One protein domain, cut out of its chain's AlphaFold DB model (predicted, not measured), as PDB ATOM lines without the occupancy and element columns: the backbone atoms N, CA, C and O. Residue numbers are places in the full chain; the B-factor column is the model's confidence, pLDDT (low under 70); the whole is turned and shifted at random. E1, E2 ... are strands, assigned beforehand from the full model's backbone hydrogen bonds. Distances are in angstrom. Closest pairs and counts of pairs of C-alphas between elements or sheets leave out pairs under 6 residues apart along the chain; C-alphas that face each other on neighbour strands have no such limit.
ATOM      1  N   THR A 297      13.331 -23.375 -12.762       90.94
ATOM      2  CA  THR A 297      14.002 -22.745 -11.625       90.94
ATOM      3  C   THR A 297      13.835 -23.622 -10.387       90.94
ATOM      4  O   THR A 297      12.787 -24.223 -10.164       90.94
ATOM      5  N   CYS A 298      14.880 -23.713  -9.574       88.12
ATOM      6  CA  CYS A 298      14.842 -24.289  -8.244       88.12
ATOM      7  C   CYS A 298      15.144 -23.187  -7.227       88.12
ATOM      8  O   CYS A 298      16.292 -22.763  -7.060       88.12
ATOM      9  N   ILE A 299      14.083 -22.756  -6.554       83.31
ATOM     10  CA  ILE A 299      14.085 -21.840  -5.418       83.31
ATOM     11  C   ILE A 299      13.747 -22.715  -4.213       83.31
ATOM     12  O   ILE A 299      12.581 -22.920  -3.891       83.31
ATOM     13  N   VAL A 300      14.764 -23.347  -3.635       68.00
ATOM     14  CA  VAL A 300      14.586 -24.321  -2.555       68.00
ATOM     15  C   VAL A 300      15.066 -23.727  -1.239       68.00
ATOM     16  O   VAL A 300      16.121 -23.098  -1.180       68.00
ATOM     17  N   ASP A 301      14.230 -23.913  -0.221       63.44
ATOM     18  CA  ASP A 301      14.509 -23.646   1.187       63.44
ATOM     19  C   ASP A 301      15.466 -24.718   1.752       63.44
ATOM     20  O   ASP A 301      15.567 -25.808   1.185       63.44
ATOM     21  N   ASP A 302      16.154 -24.450   2.864       57.72
ATOM     22  CA  ASP A 302      17.368 -25.170   3.314       57.72
ATOM     23  C   ASP A 302      17.197 -26.688   3.617       57.72
ATOM     24  O   ASP A 302      18.158 -27.361   4.004       57.72
ATOM     25  N   SER A 303      15.995 -27.248   3.440       55.97
ATOM     26  CA  SER A 303      15.580 -28.609   3.806       55.97
ATOM     27  C   SER A 303      15.450 -29.624   2.653       55.97
ATOM     28  O   SER A 303      15.343 -30.820   2.931       55.97
ATOM     29  N   VAL A 304      15.462 -29.212   1.375       65.94
ATOM     30  CA  VAL A 304      15.168 -30.109   0.228       65.94
ATOM     31  C   VAL A 304      16.353 -30.240  -0.744       65.94
ATOM     32  O   VAL A 304      17.152 -29.325  -0.935       65.94
ATOM     33  N   ALA A 305      16.486 -31.399  -1.396       74.31
ATOM     34  CA  ALA A 305      17.473 -31.606  -2.456       74.31
ATOM     35  C   ALA A 305      17.033 -30.936  -3.773       74.31
ATOM     36  O   ALA A 305      15.945 -31.201  -4.284       74.31
ATOM     37  N   CYS A 306      17.895 -30.103  -4.363       80.62
ATOM     38  CA  CYS A 306      17.610 -29.413  -5.625       80.62
ATOM     39  C   CYS A 306      17.368 -30.413  -6.789       80.62
ATOM     40  O   CYS A 306      18.314 -31.101  -7.186       80.62
ATOM     41  N   PRO A 307      16.176 -30.446  -7.427       82.50
ATOM     42  CA  PRO A 307      15.844 -31.412  -8.486       82.50
ATOM     43  C   PRO A 307      16.603 -31.197  -9.808       82.50
ATOM     44  O   PRO A 307      16.537 -32.037 -10.707       82.50
ATOM     45  N   ILE A 308      17.330 -30.084  -9.942       85.06
ATOM     46  CA  ILE A 308      18.240 -29.798 -11.062       85.06
ATOM     47  C   ILE A 308      19.712 -29.702 -10.633       85.06
ATOM     48  O   ILE A 308      20.564 -29.411 -11.463       85.06
ATOM     49  N   GLY A 309      20.043 -29.978  -9.365       77.12
ATOM     50  CA  GLY A 309      21.390 -29.762  -8.823       77.12
ATOM     51  C   GLY A 309      22.464 -30.659  -9.442       77.12
ATOM     52  O   GLY A 309      23.618 -30.259  -9.525       77.12
ATOM     53  N   THR A 310      22.085 -31.846  -9.922       80.56
ATOM     54  CA  THR A 310      22.973 -32.776 -10.643       80.56
ATOM     55  C   THR A 310      23.123 -32.458 -12.135       80.56
ATOM     56  O   THR A 310      23.985 -33.030 -12.804       80.56
ATOM     57  N   GLN A 311      22.284 -31.568 -12.669       87.56
ATOM     58  CA  GLN A 311      22.234 -31.200 -14.083       87.56
ATOM     59  C   GLN A 311      23.086 -29.957 -14.362       87.56
ATOM     60  O   GLN A 311      23.407 -29.169 -13.469       87.56
ATOM     61  N   GLU A 312      23.425 -29.767 -15.636       89.94
ATOM     62  CA  GLU A 312      24.039 -28.527 -16.100       89.94
ATOM     63  C   GLU A 312      23.077 -27.356 -15.852       89.94
ATOM     64  O   GLU A 312      21.900 -27.394 -16.232       89.94
ATOM     65  N   SER A 313      23.551 -26.353 -15.120       90.88
ATOM     66  CA  SER A 313      22.690 -25.357 -14.479       90.88
ATOM     67  C   SER A 313      23.392 -24.013 -14.318       90.88
ATOM     68  O   SER A 313      24.617 -23.931 -14.263       90.88
ATOM     69  N   VAL A 314      22.607 -22.941 -14.237       91.00
ATOM     70  CA  VAL A 314      23.080 -21.606 -13.862       91.00
ATOM     71  C   VAL A 314      22.739 -21.374 -12.396       91.00
ATOM     72  O   VAL A 314      21.570 -21.347 -12.011       91.00
ATOM     73  N   LEU A 315      23.769 -21.206 -11.580       88.19
ATOM     74  CA  LEU A 315      23.687 -20.759 -10.196       88.19
ATOM     75  C   LEU A 315      23.636 -19.223 -10.208       88.19
ATOM     76  O   LEU A 315      24.589 -18.590 -10.661       88.19
ATOM     77  N   LYS A 316      22.527 -18.627  -9.754       88.94
ATOM     78  CA  LYS A 316      22.329 -17.167  -9.695       88.94
ATOM     79  C   LYS A 316      22.154 -16.708  -8.243       88.94
ATOM     80  O   LYS A 316      21.340 -17.253  -7.496       88.94
ATOM     81  N   GLN A 317      22.876 -15.663  -7.859       86.12
ATOM     82  CA  GLN A 317      22.676 -14.935  -6.612       86.12
ATOM     83  C   GLN A 317      21.370 -14.130  -6.697       86.12
ATOM     84  O   GLN A 317      21.117 -13.450  -7.695       86.12
ATOM     85  N   SER A 318      20.529 -14.198  -5.661       83.12
ATOM     86  CA  SER A 318      19.269 -13.435  -5.584       83.12
ATOM     87  C   SER A 318      19.510 -11.925  -5.684       83.12
ATOM     88  O   SER A 318      19.028 -11.286  -6.619       83.12
ATOM     89  N   HIS A 319      20.320 -11.394  -4.770       80.00
ATOM     90  CA  HIS A 319      20.634  -9.974  -4.628       80.00
ATOM     91  C   HIS A 319      21.987  -9.658  -5.281       80.00
ATOM     92  O   HIS A 319      23.032  -9.752  -4.644       80.00
ATOM     93  N   SER A 320      21.969  -9.345  -6.578       77.75
ATOM     94  CA  SER A 320      23.148  -8.948  -7.367       77.75
ATOM     95  C   SER A 320      22.723  -8.318  -8.699       77.75
ATOM     96  O   SER A 320      21.593  -8.535  -9.139       77.75
ATOM     97  N   CYS A 321      23.618  -7.605  -9.382       76.31
ATOM     98  CA  CYS A 321      23.397  -7.085 -10.738       76.31
ATOM     99  C   CYS A 321      24.596  -7.394 -11.654       76.31
ATOM    100  O   CYS A 321      25.600  -7.937 -11.200       76.31
ATOM    101  N   ALA A 322      24.502  -7.036 -12.942       72.50
ATOM    102  CA  ALA A 322      25.619  -7.077 -13.901       72.50
ATOM    103  C   ALA A 322      26.401  -8.415 -13.937       72.50
ATOM    104  O   ALA A 322      27.628  -8.432 -13.996       72.50
ATOM    105  N   SER A 323      25.684  -9.543 -13.872       75.94
ATOM    106  CA  SER A 323      26.235 -10.912 -13.827       75.94
ATOM    107  C   SER A 323      27.128 -11.250 -12.619       75.94
ATOM    108  O   SER A 323      27.674 -12.352 -12.558       75.94
ATOM    109  N   VAL A 324      27.241 -10.369 -11.618       79.25
ATOM    110  CA  VAL A 324      27.889 -10.688 -10.336       79.25
ATOM    111  C   VAL A 324      27.106 -11.809  -9.647       79.25
ATOM    112  O   VAL A 324      25.872 -11.792  -9.617       79.25
ATOM    113  N   GLY A 325      27.812 -12.816  -9.127       82.25
ATOM    114  CA  GLY A 325      27.180 -13.996  -8.534       82.25
ATOM    115  C   GLY A 325      26.369 -14.826  -9.536       82.25
ATOM    116  O   GLY A 325      25.331 -15.379  -9.178       82.25
ATOM    117  N   VAL A 326      26.794 -14.892 -10.802       86.62
ATOM    118  CA  VAL A 326      26.224 -15.800 -11.808       86.62
ATOM    119  C   VAL A 326      27.297 -16.783 -12.265       86.62
ATOM    120  O   VAL A 326      28.343 -16.386 -12.775       86.62
ATOM    121  N   HIS A 327      27.033 -18.079 -12.099       87.38
ATOM    122  CA  HIS A 327      27.979 -19.148 -12.420       87.38
ATOM    123  C   HIS A 327      27.293 -20.255 -13.226       87.38
ATOM    124  O   HIS A 327      26.316 -20.850 -12.772       87.38
ATOM    125  N   ILE A 328      27.826 -20.569 -14.407       87.50
ATOM    126  CA  ILE A 328      27.453 -21.784 -15.143       87.50
ATOM    127  C   ILE A 328      28.150 -22.967 -14.462       87.50
ATOM    128  O   ILE A 328      29.345 -22.904 -14.172       87.50
ATOM    129  N   ARG A 329      27.406 -24.039 -14.187       83.88
ATOM    130  CA  ARG A 329      27.905 -25.257 -13.548       83.88
ATOM    131  C   ARG A 329      27.722 -26.462 -14.456       83.88
ATOM    132  O   ARG A 329      26.599 -26.794 -14.836       83.88
ATOM    133  N   SER A 330      28.823 -27.162 -14.707       79.88
ATOM    134  CA  SER A 330      28.838 -28.508 -15.280       79.88
ATOM    135  C   SER A 330      28.079 -29.508 -14.397       79.88
ATOM    136  O   SER A 330      27.894 -29.294 -13.197       79.88
ATOM    137  N   LYS A 331      27.676 -30.638 -14.992       75.00
ATOM    138  CA  LYS A 331      27.014 -31.758 -14.299       75.00
ATOM    139  C   LYS A 331      27.870 -32.275 -13.132       75.00
ATOM    140  O   LYS A 331      29.069 -32.483 -13.291       75.00
ATOM    141  N   GLY A 332      27.243 -32.523 -11.986       66.75
ATOM    142  CA  GLY A 332      27.904 -32.971 -10.754       66.75
ATOM    143  C   GLY A 332      27.100 -32.567  -9.514       66.75
ATOM    144  O   GLY A 332      26.113 -31.848  -9.655       66.75
ATOM    145  N   PRO A 333      27.473 -33.000  -8.296       62.12
ATOM    146  CA  PRO A 333      26.784 -32.572  -7.078       62.12
ATOM    147  C   PRO A 333      26.817 -31.042  -6.946       62.12
ATOM    148  O   PRO A 333      27.832 -30.403  -7.234       62.12
ATOM    149  N   ALA A 334      25.703 -30.443  -6.532       61.16
ATOM    150  CA  ALA A 334      25.615 -29.011  -6.258       61.16
ATOM    151  C   ALA A 334      25.754 -28.716  -4.757       61.16
ATOM    152  O   ALA A 334      25.368 -29.559  -3.942       61.16
ATOM    153  N   PRO A 335      26.205 -27.505  -4.371       62.06
ATOM    154  CA  PRO A 335      25.733 -26.938  -3.112       62.06
ATOM    155  C   PRO A 335      24.196 -26.936  -3.127       62.06
ATOM    156  O   PRO A 335      23.587 -26.783  -4.186       62.06
ATOM    157  N   ALA A 336      23.544 -27.120  -1.980       62.34
ATOM    158  CA  ALA A 336      22.099 -26.917  -1.926       62.34
ATOM    159  C   ALA A 336      21.762 -25.453  -2.275       62.34
ATOM    160  O   ALA A 336      22.578 -24.555  -2.051       62.34
ATOM    161  N   CYS A 337      20.556 -25.209  -2.792       66.19
ATOM    162  CA  CYS A 337      20.000 -23.860  -2.774       66.19
ATOM    163  C   CYS A 337      19.872 -23.482  -1.296       66.19
ATOM    164  O   CYS A 337      19.149 -24.155  -0.566       66.19
ATOM    165  N   LYS A 338      20.660 -22.502  -0.847       64.12
ATOM    166  CA  LYS A 338      20.734 -22.115   0.563       64.12
ATOM    167  C   LYS A 338      20.515 -20.630   0.753       64.12
ATOM    168  O   LYS A 338      20.918 -19.829  -0.098       64.12
ATOM    169  N   ALA A 339      19.955 -20.279   1.905       60.09
ATOM    170  CA  ALA A 339      20.067 -18.944   2.466       60.09
ATOM    171  C   ALA A 339      21.384 -18.857   3.252       60.09
ATOM    172  O   ALA A 339      21.452 -19.200   4.430       60.09
ATOM    173  N   LEU A 340      22.460 -18.415   2.597       57.50
ATOM    174  CA  LEU A 340      23.714 -18.144   3.296       57.50
ATOM    175  C   LEU A 340      23.646 -16.746   3.934       57.50
ATOM    176  O   LEU A 340      23.329 -15.785   3.226       57.50
ATOM    177  N   PRO A 341      23.935 -16.597   5.240       55.97
ATOM    178  CA  PRO A 341      24.124 -15.281   5.829       55.97
ATOM    179  C   PRO A 341      25.397 -14.658   5.244       55.97
ATOM    180  O   PRO A 341      26.488 -15.217   5.350       55.97
ATOM    181  N   ASP A 342      25.242 -13.498   4.619       56.53
ATOM    182  CA  ASP A 342      26.336 -12.623   4.227       56.53
ATOM    183  C   ASP A 342      26.814 -11.882   5.477       56.53
ATOM    184  O   ASP A 342      26.159 -10.957   5.960       56.53
ATOM    185  N   ILE A 343      27.935 -12.343   6.028       50.69
ATOM    186  CA  ILE A 343      28.517 -11.801   7.259       50.69
ATOM    187  C   ILE A 343      29.014 -10.363   7.036       50.69
ATOM    188  O   ILE A 343      28.945  -9.554   7.960       50.69
ATOM    189  N   ASP A 344      29.447 -10.031   5.817       48.47
ATOM    190  CA  ASP A 344      30.066  -8.744   5.494       48.47
ATOM    191  C   ASP A 344      29.029  -7.662   5.155       48.47
ATOM    192  O   ASP A 344      29.281  -6.480   5.390       48.47
ATOM    193  N   SER A 345      27.849  -8.038   4.634       52.91
ATOM    194  CA  SER A 345      26.764  -7.083   4.336       52.91
ATOM    195  C   SER A 345      25.466  -7.259   5.133       52.91
ATOM    196  O   SER A 345      24.494  -6.549   4.876       52.91
ATOM    197  N   GLY A 346      25.425  -8.183   6.099       53.16
ATOM    198  CA  GLY A 346      24.283  -8.415   6.999       53.16
ATOM    199  C   GLY A 346      23.030  -8.998   6.329       53.16
ATOM    200  O   GLY A 346      21.979  -9.110   6.962       53.16
ATOM    201  N   ARG A 347      23.113  -9.360   5.044       61.41
ATOM    202  CA  ARG A 347      21.987  -9.816   4.213       61.41
ATOM    203  C   ARG A 347      21.890 -11.342   4.168       61.41
ATOM    204  O   ARG A 347      22.863 -12.054   4.377       61.41
ATOM    205  N   PHE A 348      20.722 -11.872   3.812       61.97
ATOM    206  CA  PHE A 348      20.587 -13.290   3.462       61.97
ATOM    207  C   PHE A 348      20.770 -13.477   1.955       61.97
ATOM    208  O   PHE A 348      19.853 -13.231   1.166       61.97
ATOM    209  N   ILE A 349      21.947 -13.949   1.539       69.88
ATOM    210  CA  ILE A 349      22.174 -14.361   0.155       69.88
ATOM    211  C   ILE A 349      21.468 -15.698  -0.071       69.88
ATOM    212  O   ILE A 349      21.977 -16.769   0.260       69.88
ATOM    213  N   ARG A 350      20.292 -15.637  -0.699       78.00
ATOM    214  CA  ARG A 350      19.671 -16.812  -1.319       78.00
ATOM    215  C   ARG A 350      20.328 -17.094  -2.666       78.00
ATOM    216  O   ARG A 350      20.444 -16.184  -3.493       78.00
ATOM    217  N   TRP A 351      20.694 -18.345  -2.900       82.94
ATOM    218  CA  TRP A 351      21.129 -18.842  -4.205       82.94
ATOM    219  C   TRP A 351      20.006 -19.637  -4.871       82.94
ATOM    220  O   TRP A 351      19.482 -20.575  -4.271       82.94
ATOM    221  N   LEU A 352      19.661 -19.289  -6.112       87.25
ATOM    222  CA  LEU A 352      18.716 -20.052  -6.932       87.25
ATOM    223  C   LEU A 352      19.465 -20.797  -8.039       87.25
ATOM    224  O   LEU A 352      20.418 -20.273  -8.621       87.25
ATOM    225  N   HIS A 353      19.036 -22.021  -8.337       88.75
ATOM    226  CA  HIS A 353      19.502 -22.737  -9.524       88.75
ATOM    227  C   HIS A 353      18.479 -22.561 -10.637       88.75
ATOM    228  O   HIS A 353      17.275 -22.599 -10.394       88.75
ATOM    229  N   GLN A 354      18.943 -22.437 -11.870       92.94
ATOM    230  CA  GLN A 354      18.093 -22.423 -13.050       92.94
ATOM    231  C   GLN A 354      18.660 -23.386 -14.090       92.94
ATOM    232  O   GLN A 354      19.875 -23.538 -14.213       92.94
ATOM    233  N   GLN A 355      17.789 -24.074 -14.823       94.50
ATOM    234  CA  GLN A 355      18.192 -24.956 -15.913       94.50
ATOM    235  C   GLN A 355      19.060 -24.192 -16.925       94.50
ATOM    236  O   GLN A 355      18.678 -23.110 -17.369       94.50
ATOM    237  N   TYR A 356      20.207 -24.761 -17.311       94.88
ATOM    238  CA  TYR A 356      21.045 -24.158 -18.345       94.88
ATOM    239  C   TYR A 356      20.338 -24.163 -19.707       94.88
ATOM    240  O   TYR A 356      19.655 -25.124 -20.074       94.88
ATOM    241  N   VAL A 357      20.508 -23.071 -20.455       96.25
ATOM    242  CA  VAL A 357      19.949 -22.881 -21.796       96.25
ATOM    243  C   VAL A 357      21.095 -22.472 -22.725       96.25
ATOM    244  O   VAL A 357      21.507 -21.310 -22.690       96.25
TER     245      VAL A 357
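What this domain is: This is residues 297 to 357 of the 499 residues of an uncharacterized protein of Lentithecium fluviatile CBS 122367 (UniProt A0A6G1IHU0). There is little regular structure here: two hairpins, E1 with E2 and E3 with E4, join in one small sheet curled like part of a barrel, and the unnamed stretch 297 to 312 is tied to E4 by residues 297 to 298. The printed part has 61 residues, no named helix and four strands holding 20 of them; the class is all strand, the antiparallel order E2, E1, E4, E3. It is compact, radius of gyration of the C-alphas 11.4 A, spanning 31 by 29 by 16 A.

Where its parts are: Find C-alpha 348 at (20.587, -13.290, 3.462); from there E4 runs 22.7 A to C-alpha 355 at (18.192, -24.956, -15.913). E1 is residues 313 to 317, 13.1 A; E2 is 326 to 329, 9.8 A; E3 is 339 to 341, 6.4 A.

How they stand to each other: Look along E4: residues 348 to 350 pair with E3, where N 340 and O 349 are 2.9 A apart, and 351 to 355 with E1, where N 314 and O 354 are 2.8 A apart. Edge strand E2 pairs with E1 through N 315 and O 327, 2.8 A. E1 and E3 are apart.

The domain as a whole: The printed part has no cut, and its three links are short. Residues 300 to 304 and 332 to 349 have pLDDT under 70.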